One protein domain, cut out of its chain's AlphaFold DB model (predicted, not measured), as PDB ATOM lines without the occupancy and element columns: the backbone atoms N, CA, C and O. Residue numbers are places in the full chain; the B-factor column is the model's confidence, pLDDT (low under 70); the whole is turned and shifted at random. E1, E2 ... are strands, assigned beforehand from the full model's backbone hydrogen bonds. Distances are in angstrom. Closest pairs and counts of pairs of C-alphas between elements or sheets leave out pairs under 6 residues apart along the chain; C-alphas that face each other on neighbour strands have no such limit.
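Overview. This is residues 126 to 141 and 198 to 246 of the 246 residues of an uncharacterized protein of Actinophytocola sp (UniProt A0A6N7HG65). A narrow, twisted ribbon of three long antiparallel strands, E1, E2 and E3 side by side, makes the length of this domain, and a long loop, residues 211 to 235, joins E2 to E3 at the end of the ribbon where E1 begins. Residues 216 to 221 of that loop stick out from the rest. The printed part has 65 residues, with no named helix and three named strands, E1, E2 and E3 along the chain; the sheet has the order E1, E2, E3, and the class is all strand. The whole is loose, with a radius of gyration of the C-alphas of 14.1 A, and elongated, with spans of 42 by 25 by 20 A.

Arrangement. E1, residues 127 to 138, is an edge strand. Its neighbour is E2, residues 198 to 210, the inner strand; the two are antiparallel, with 167 degrees between their directions. C-alphas 134 and 203 face each other at 4.2 A. N 131 and O 206 are 2.9 A apart and N 137 and O 199 are 2.8 A apart, both within hydrogen-bond range. E2 bends by 62 degrees at residue 201. E3, residues 236 to 244, is the other edge strand, antiparallel to E2 at 169 degrees. C-alphas 204 and 242 face each other at 4.5 A, and N 205 and O 241, 2.8 A apart, are within hydrogen-bond range, as are N 243 and O 203, also 2.8 A apart. E2 and E3 form a hairpin with a long link of 25 residues.

Along the chain. E1 begins at C-alpha 127, at (96.511, 8.440, -7.767), and measures 35.8 A from first to last C-alpha. E2, from Leu 198 to Ala 210, is the longest strand by residues, with 13, and measures 33.0 A; its C-alpha 210 is at (91.558, 8.111, -8.494). E3, from Arg 236 to Val 244, measures 24.0 A and ends at C-alpha 244, at (83.810, 33.609, -10.929).

Size, cuts and confidence. The two C-alphas farthest apart are those of Ala 126 and Asp 140, at 43.4 A. Residues 142 to 197 are not printed, and C-alphas 141 and 198 are 8.1 A apart across this cut, which lies in the link from E1 to E2. The printed part ends at Ser 246, the chain's last residue. The mean pLDDT of the printed part is 81.0; 14 residues are under 70, namely 211 to 217, 229 to 234 and 246, and the model's confidence is low there.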
ATOM      1  N   ALA A 126      98.852   7.313  -3.700       74.69
ATOM      2  CA  ALA A 126      97.488   7.646  -4.123       74.69
ATOM      3  C   ALA A 126      97.410   8.393  -5.471       74.69
ATOM      4  O   ALA A 126      97.980   9.480  -5.609       74.69
ATOM      5  N   LYS A 127      96.694   7.821  -6.450       80.94
ATOM      6  CA  LYS A 127      96.511   8.440  -7.767       80.94
ATOM      7  C   LYS A 127      95.510   9.602  -7.654       80.94
ATOM      8  O   LYS A 127      94.556   9.558  -6.870       80.94
ATOM      9  N   LEU A 128      95.735  10.664  -8.425       85.69
ATOM     10  CA  LEU A 128      94.900  11.866  -8.432       85.69
ATOM     11  C   LEU A 128      94.508  12.222  -9.862       85.69
ATOM     12  O   LEU A 128      95.368  12.266 -10.736       85.69
ATOM     13  N   THR A 129      93.241  12.571 -10.060       85.94
ATOM     14  CA  THR A 129      92.739  13.142 -11.316       85.94
ATOM     15  C   THR A 129      92.401  14.611 -11.092       85.94
ATOM     16  O   THR A 129      91.691  14.948 -10.140       85.94
ATOM     17  N   VAL A 130      92.888  15.493 -11.967       88.56
ATOM     18  CA  VAL A 130      92.558  16.925 -11.950       88.56
ATOM     19  C   VAL A 130      91.745  17.264 -13.191       88.56
ATOM     20  O   VAL A 130      92.240  17.167 -14.307       88.56
ATOM     21  N   LEU A 131      90.501  17.684 -12.985       89.00
ATOM     22  CA  LEU A 131      89.622  18.164 -14.044       89.00
ATOM     23  C   LEU A 131      89.554  19.683 -13.978       89.00
ATOM     24  O   LEU A 131      89.204  20.245 -12.937       89.00
ATOM     25  N   HIS A 132      89.856  20.346 -15.088       90.75
ATOM     26  CA  HIS A 132      89.815  21.797 -15.191       90.75
ATOM     27  C   HIS A 132      88.911  22.212 -16.348       90.75
ATOM     28  O   HIS A 132      89.065  21.734 -17.469       90.75
ATOM     29  N   ARG A 133      87.953  23.092 -16.068       92.31
ATOM     30  CA  ARG A 133      87.087  23.706 -17.074       92.31
ATOM     31  C   ARG A 133      87.173  25.212 -16.928       92.31
ATOM     32  O   ARG A 133      86.960  25.734 -15.836       92.31
ATOM     33  N   VAL A 134      87.404  25.891 -18.044       93.88
ATOM     34  CA  VAL A 134      87.370  27.350 -18.141       93.88
ATOM     35  C   VAL A 134      86.370  27.724 -19.216       93.88
ATOM     36  O   VAL A 134      86.395  27.173 -20.312       93.88
ATOM     37  N   ASP A 135      85.483  28.654 -18.890       94.75
ATOM     38  CA  ASP A 135      84.506  29.190 -19.823       94.75
ATOM     39  C   ASP A 135      84.956  30.590 -20.265       94.75
ATOM     40  O   ASP A 135      85.337  31.426 -19.439       94.75
ATOM     41  N   PHE A 136      84.868  30.870 -21.566       96.62
ATOM     42  CA  PHE A 136      85.200  32.167 -22.156       96.62
ATOM     43  C   PHE A 136      84.021  32.736 -22.947       96.62
ATOM     44  O   PHE A 136      83.250  32.007 -23.569       96.62
ATOM     45  N   VAL A 137      83.906  34.063 -22.954       97.50
ATOM     46  CA  VAL A 137      83.057  34.815 -23.880       97.50
ATOM     47  C   VAL A 137      83.949  35.446 -24.940       97.50
ATOM     48  O   VAL A 137      84.852  36.219 -24.619       97.50
ATOM     49  N   VAL A 138      83.656  35.161 -26.207       98.12
ATOM     50  CA  VAL A 138      84.282  35.852 -27.336       98.12
ATOM     51  C   VAL A 138      83.675  37.249 -27.437       98.12
ATOM     52  O   VAL A 138      82.505  37.423 -27.777       98.12
ATOM     53  N   THR A 139      84.469  38.250 -27.083       98.44
ATOM     54  CA  THR A 139      84.105  39.672 -27.133       98.44
ATOM     55  C   THR A 139      84.521  40.336 -28.443       98.44
ATOM     56  O   THR A 139      83.862  41.285 -28.870       98.44
ATOM     57  N   ASP A 140      85.572  39.823 -29.088       98.38
ATOM     58  CA  ASP A 140      86.061  40.268 -30.394       98.38
ATOM     59  C   ASP A 140      86.733  39.095 -31.121       98.38
ATOM     60  O   ASP A 140      87.882  38.756 -30.858       98.38
ATOM     61  N   GLU A 141      85.997  38.456 -32.027       97.81
ATOM     62  CA  GLU A 141      86.462  37.277 -32.763       97.81
ATOM     63  C   GLU A 141      87.683  37.569 -33.645       97.81
ATOM     64  O   GLU A 141      88.605  36.760 -33.714       97.81
ATOM     65  N   LEU A 198      89.084  37.480 -25.921       97.94
ATOM     66  CA  LEU A 198      88.489  36.572 -24.941       97.94
ATOM     67  C   LEU A 198      88.299  37.280 -23.599       97.94
ATOM     68  O   LEU A 198      89.164  38.003 -23.112       97.94
ATOM     69  N   ALA A 199      87.138  37.069 -22.991       96.62
ATOM     70  CA  ALA A 199      86.883  37.430 -21.607       96.62
ATOM     71  C   ALA A 199      86.543  36.161 -20.830       96.62
ATOM     72  O   ALA A 199      85.638  35.424 -21.225       96.62
ATOM     73  N   SER A 200      87.246  35.900 -19.728       94.94
ATOM     74  CA  SER A 200      86.891  34.787 -18.843       94.94
ATOM     75  C   SER A 200      85.464  34.975 -18.318       94.94
ATOM     76  O   SER A 200      85.083  36.071 -17.905       94.94
ATOM     77  N   ALA A 201      84.667  33.912 -18.360       95.31
ATOM     78  CA  ALA A 201      83.331  33.848 -17.774       95.31
ATOM     79  C   ALA A 201      83.345  33.150 -16.405       95.31
ATOM     80  O   ALA A 201      82.494  33.416 -15.555       95.31
ATOM     81  N   GLY A 202      84.327  32.280 -16.182       94.00
ATOM     82  CA  GLY A 202      84.533  31.544 -14.943       94.00
ATOM     83  C   GLY A 202      85.386  30.302 -15.172       94.00
ATOM     84  O   GLY A 202      85.666  29.926 -16.311       94.00
ATOM     85  N   ALA A 203      85.783  29.660 -14.081       93.81
ATOM     86  CA  ALA A 203      86.493  28.391 -14.117       93.81
ATOM     87  C   ALA A 203      86.056  27.487 -12.963       93.81
ATOM     88  O   ALA A 203      85.606  27.950 -11.914       93.81
ATOM     89  N   THR A 204      86.198  26.179 -13.140       93.06
ATOM     90  CA  THR A 204      86.062  25.207 -12.055       93.06
ATOM     91  C   THR A 204      87.174  24.174 -12.155       93.06
ATOM     92  O   THR A 204      87.502  23.691 -13.240       93.06
ATOM     93  N   THR A 205      87.775  23.853 -11.011       93.25
ATOM     94  CA  THR A 205      88.824  22.837 -10.886       93.25
ATOM     95  C   THR A 205      88.409  21.815  -9.852       93.25
ATOM     96  O   THR A 205      88.108  22.170  -8.708       93.25
ATOM     97  N   TRP A 206      88.367  20.547 -10.246       90.50
ATOM     98  CA  TRP A 206      88.044  19.424  -9.375       90.50
ATOM     99  C   TRP A 206      89.274  18.537  -9.239       90.50
ATOM    100  O   TRP A 206      89.892  18.164 -10.232       90.50
ATOM    101  N   VAL A 207      89.617  18.192  -8.003       90.12
ATOM    102  CA  VAL A 207      90.659  17.215  -7.682       90.12
ATOM    103  C   VAL A 207      89.968  15.996  -7.100       90.12
ATOM    104  O   VAL A 207      89.285  16.095  -6.074       90.12
ATOM    105  N   LEU A 208      90.132  14.863  -7.766       86.19
ATOM    106  CA  LEU A 208      89.506  13.592  -7.436       86.19
ATOM    107  C   LEU A 208      90.574  12.605  -6.966       86.19
ATOM    108  O   LEU A 208      91.679  12.570  -7.507       86.19
ATOM    109  N   GLU A 209      90.233  11.805  -5.963       84.31
ATOM    110  CA  GLU A 209      90.968  10.582  -5.649       84.31
ATOM    111  C   GLU A 209      90.655   9.570  -6.750       84.31
ATOM    112  O   GLU A 209      89.483   9.269  -6.994       84.31
ATOM    113  N   ALA A 210      91.689   9.092  -7.433       71.69
ATOM    114  CA  ALA A 210      91.558   8.111  -8.494       71.69
ATOM    115  C   ALA A 210      92.008   6.746  -7.965       71.69
ATOM    116  O   ALA A 210      93.133   6.599  -7.492       71.69
ATOM    117  N   THR A 211      91.133   5.744  -8.025       61.81
ATOM    118  CA  THR A 211      91.554   4.335  -7.943       61.81
ATOM    119  C   THR A 211      92.091   3.879  -9.299       61.81
ATOM    120  O   THR A 211      93.160   3.273  -9.363       61.81
ATOM    121  N   ASP A 212      91.428   4.329 -10.368       62.41
ATOM    122  CA  ASP A 212      91.815   4.167 -11.768       62.41
ATOM    123  C   ASP A 212      91.931   5.568 -12.387       62.41
ATOM    124  O   ASP A 212      91.042   6.411 -12.204       62.41
ATOM    125  N   LEU A 213      93.050   5.860 -13.054       58.75
ATOM    126  CA  LEU A 213      93.231   7.149 -13.728       58.75
ATOM    127  C   LEU A 213      92.307   7.221 -14.945       58.75
ATOM    128  O   LEU A 213      92.019   6.206 -15.574       58.75
ATOM    129  N   LEU A 214      91.899   8.435 -15.325       61.09
ATOM    130  CA  LEU A 214      91.332   8.635 -16.663       61.09
ATOM    131  C   LEU A 214      92.343   8.247 -17.757       61.09
ATOM    132  O   LEU A 214      91.921   7.834 -18.824       61.09
ATOM    133  N   ASP A 215      93.645   8.291 -17.455       56.25
ATOM    134  CA  ASP A 215      94.739   7.941 -18.372       56.25
ATOM    135  C   ASP A 215      94.830   6.444 -18.712       56.25
ATOM    136  O   ASP A 215      95.493   6.086 -19.679       56.25
ATOM    137  N   GLU A 216      94.200   5.557 -17.931       63.78
ATOM    138  CA  GLU A 216      94.126   4.127 -18.279       63.78
ATOM    139  C   GLU A 216      92.997   3.841 -19.284       63.78
ATOM    140  O   GLU A 216      92.945   2.749 -19.841       63.78
ATOM    141  N   ARG A 217      92.105   4.813 -19.521       68.31
ATOM    142  CA  ARG A 217      91.042   4.744 -20.528       68.31
ATOM    143  C   ARG A 217      91.418   5.588 -21.727       68.31
ATOM    144  O   ARG A 217      91.948   6.691 -21.574       68.31
ATOM    145  N   GLU A 218      91.072   5.106 -22.909       75.38
ATOM    146  CA  GLU A 218      91.256   5.895 -24.120       75.38
ATOM    147  C   GLU A 218      90.368   7.153 -24.047       75.38
ATOM    148  O   GLU A 218      89.265   7.095 -23.493       75.38
ATOM    149  N   PRO A 219      90.819   8.318 -24.556       73.00
ATOM    150  CA  PRO A 219      90.059   9.570 -24.476       73.00
ATOM    151  C   PRO A 219      88.626   9.487 -25.019       73.00
ATOM    152  O   PRO A 219      87.757  10.247 -24.597       73.00
ATOM    153  N   GLU A 220      88.376   8.564 -25.945       76.69
ATOM    154  CA  GLU A 220      87.064   8.277 -26.530       76.69
ATOM    155  C   GLU A 220      86.120   7.489 -25.607       76.69
ATOM    156  O   GLU A 220      84.902   7.584 -25.739       76.69
ATOM    157  N   GLU A 221      86.658   6.785 -24.610       73.44
ATOM    158  CA  GLU A 221      85.892   6.074 -23.578       73.44
ATOM    159  C   GLU A 221      85.567   6.959 -22.364       73.44
ATOM    160  O   GLU A 221      84.945   6.522 -21.382       73.44
ATOM    161  N   TRP A 222      86.029   8.209 -22.373       76.75
ATOM    162  CA  TRP A 222      85.776   9.133 -21.279       76.75
ATOM    163  C   TRP A 222      84.290   9.510 -21.229       76.75
ATOM    164  O   TRP A 222      83.629   9.643 -22.259       76.75
ATOM    165  N   PRO A 223      83.723   9.712 -20.025       75.38
ATOM    166  CA  PRO A 223      82.334  10.128 -19.913       75.38
ATOM    167  C   PRO A 223      82.130  11.473 -20.619       75.38
ATOM    168  O   PRO A 223      82.881  12.415 -20.372       75.38
ATOM    169  N   GLU A 224      81.053  11.599 -21.401       74.75
ATOM    170  CA  GLU A 224      80.710  12.831 -22.139       74.75
ATOM    171  C   GLU A 224      80.656  14.082 -21.243       74.75
ATOM    172  O   GLU A 224      80.848  15.212 -21.691       74.75
ATOM    173  N   SER A 225      80.377  13.890 -19.952       77.00
ATOM    174  CA  SER A 225      80.408  14.946 -18.949       77.00
ATOM    175  C   SER A 225      81.242  14.509 -17.745       77.00
ATOM    176  O   SER A 225      80.692  13.977 -16.777       77.00
ATOM    177  N   PRO A 226      82.563  14.766 -17.746       73.88
ATOM    178  CA  PRO A 226      83.436  14.389 -16.632       73.88
ATOM    179  C   PRO A 226      83.128  15.179 -15.347       73.88
ATOM    180  O   PRO A 226      83.527  14.787 -14.255       73.88
ATOM    181  N   PHE A 227      82.373  16.278 -15.461       74.38
ATOM    182  CA  PHE A 227      81.882  17.079 -14.336       74.38
ATOM    183  C   PHE A 227      80.441  16.744 -13.930       74.38
ATOM    184  O   PHE A 227      79.912  17.347 -12.991       74.38
ATOM    185  N   ALA A 228      79.756  15.837 -14.631       75.50
ATOM    186  CA  ALA A 228      78.462  15.379 -14.159       75.50
ATOM    187  C   ALA A 228      78.672  14.499 -12.918       75.50
ATOM    188  O   ALA A 228      79.557  13.644 -12.914       75.50
ATOM    189  N   PRO A 229      77.847  14.651 -11.870       59.78
ATOM    190  CA  PRO A 229      77.740  13.643 -10.827       59.78
ATOM    191  C   PRO A 229      77.054  12.404 -11.428       59.78
ATOM    192  O   PRO A 229      75.863  12.187 -11.226       59.78
ATOM    193  N   GLY A 230      77.776  11.660 -12.264       57.22
ATOM    194  CA  GLY A 230      77.346  10.367 -12.787       57.22
ATOM    195  C   GLY A 230      77.507   9.271 -11.736       57.22
ATOM    196  O   GLY A 230      78.165   9.467 -10.715       57.22
ATOM    197  N   ASP A 231      76.942   8.097 -12.017       51.75
ATOM    198  CA  ASP A 231      76.975   6.888 -11.177       51.75
ATOM    199  C   ASP A 231      78.384   6.275 -10.980       51.75
ATOM    200  O   ASP A 231      78.502   5.126 -10.561       51.75
ATOM    201  N   ASN A 232      79.471   7.015 -11.233       56.06
ATOM    202  CA  ASN A 232      80.829   6.617 -10.854       56.06
ATOM    203  C   ASN A 232      80.991   6.781  -9.336       56.06
ATOM    204  O   ASN A 232      81.616   7.720  -8.843       56.06
ATOM    205  N   VAL A 233      80.374   5.858  -8.593       53.25
ATOM    206  CA  VAL A 233      80.270   5.851  -7.124       53.25
ATOM    207  C   VAL A 233      81.636   5.761  -6.427       53.25
ATOM    208  O   VAL A 233      81.721   6.018  -5.226       53.25
ATOM    209  N   ASP A 234      82.694   5.442  -7.173       63.44
ATOM    210  CA  ASP A 234      84.022   5.161  -6.626       63.44
ATOM    211  C   ASP A 234      84.982   6.363  -6.655       63.44
ATOM    212  O   ASP A 234      85.994   6.353  -5.955       63.44
ATOM    213  N   GLN A 235      84.667   7.447  -7.378       71.50
ATOM    214  CA  GLN A 235      85.530   8.635  -7.406       71.50
ATOM    215  C   GLN A 235      85.189   9.600  -6.268       71.50
ATOM    216  O   GLN A 235      84.131  10.237  -6.232       71.50
ATOM    217  N   ARG A 236      86.119   9.757  -5.322       80.62
ATOM    218  CA  ARG A 236      85.951  10.687  -4.203       80.62
ATOM    219  C   ARG A 236      86.464  12.075  -4.573       80.62
ATOM    220  O   ARG A 236      87.662  12.283  -4.741       80.62
ATOM    221  N   LEU A 237      85.570  13.066  -4.589       84.94
ATOM    222  CA  LEU A 237      85.951  14.478  -4.690       84.94
ATOM    223  C   LEU A 237      86.764  14.904  -3.457       84.94
ATOM    224  O   LEU A 237      86.249  14.927  -2.336       84.94
ATOM    225  N   LEU A 238      88.029  15.263  -3.671       88.38
ATOM    226  CA  LEU A 238      88.937  15.736  -2.626       88.38
ATOM    227  C   LEU A 238      88.879  17.252  -2.481       88.38
ATOM    228  O   LEU A 238      88.825  17.774  -1.363       88.38
ATOM    229  N   HIS A 239      88.886  17.965  -3.606       90.62
ATOM    230  CA  HIS A 239      88.887  19.420  -3.624       90.62
ATOM    231  C   HIS A 239      88.113  19.968  -4.819       90.62
ATOM    232  O   HIS A 239      88.163  19.410  -5.911       90.62
ATOM    233  N   ARG A 240      87.419  21.086  -4.605       91.50
ATOM    234  CA  ARG A 240      86.739  21.852  -5.646       91.50
ATOM    235  C   ARG A 240      87.035  23.330  -5.451       91.50
ATOM    236  O   ARG A 240      86.829  23.852  -4.354       91.50
ATOM    237  N   LEU A 241      87.462  23.980  -6.525       93.19
ATOM    238  CA  LEU A 241      87.669  25.417  -6.605       93.19
ATOM    239  C   LEU A 241      86.808  25.965  -7.741       93.19
ATOM    240  O   LEU A 241      86.960  25.533  -8.878       93.19
ATOM    241  N   ASP A 242      85.909  26.894  -7.426       93.31
ATOM    242  CA  ASP A 242      85.125  27.625  -8.422       93.31
ATOM    243  C   ASP A 242      85.597  29.079  -8.451       93.31
ATOM    244  O   ASP A 242      85.643  29.751  -7.416       93.31
ATOM    245  N   GLU A 243      85.913  29.566  -9.641       91.25
ATOM    246  CA  GLU A 243      86.327  30.936  -9.900       91.25
ATOM    247  C   GLU A 243      85.245  31.629 -10.721       91.25
ATOM    248  O   GLU A 243      84.784  31.127 -11.746       91.25
ATOM    249  N   VAL A 244      84.812  32.793 -10.246       88.19
ATOM    250  CA  VAL A 244      83.810  33.609 -10.929       88.19
ATOM    251  C   VAL A 244      84.529  34.816 -11.500       88.19
ATOM    252  O   VAL A 244      85.179  35.544 -10.747       88.19
ATOM    253  N   ALA A 245      84.401  35.032 -12.808       80.62
ATOM    254  CA  ALA A 245      84.913  36.243 -13.427       80.62
ATOM    255  C   ALA A 245      84.168  37.459 -12.850       80.62
ATOM    256  O   ALA A 245      82.935  37.513 -12.848       80.62
ATOM    257  N   SER A 246      84.932  38.388 -12.277       65.62
ATOM    258  CA  SER A 246      84.436  39.592 -11.597       65.62
ATOM    259  C   SER A 246      84.224  40.768 -12.534       65.62
ATOM    260  O   SER A 246      85.115  40.972 -13.386       65.62
TER     261      SER A 246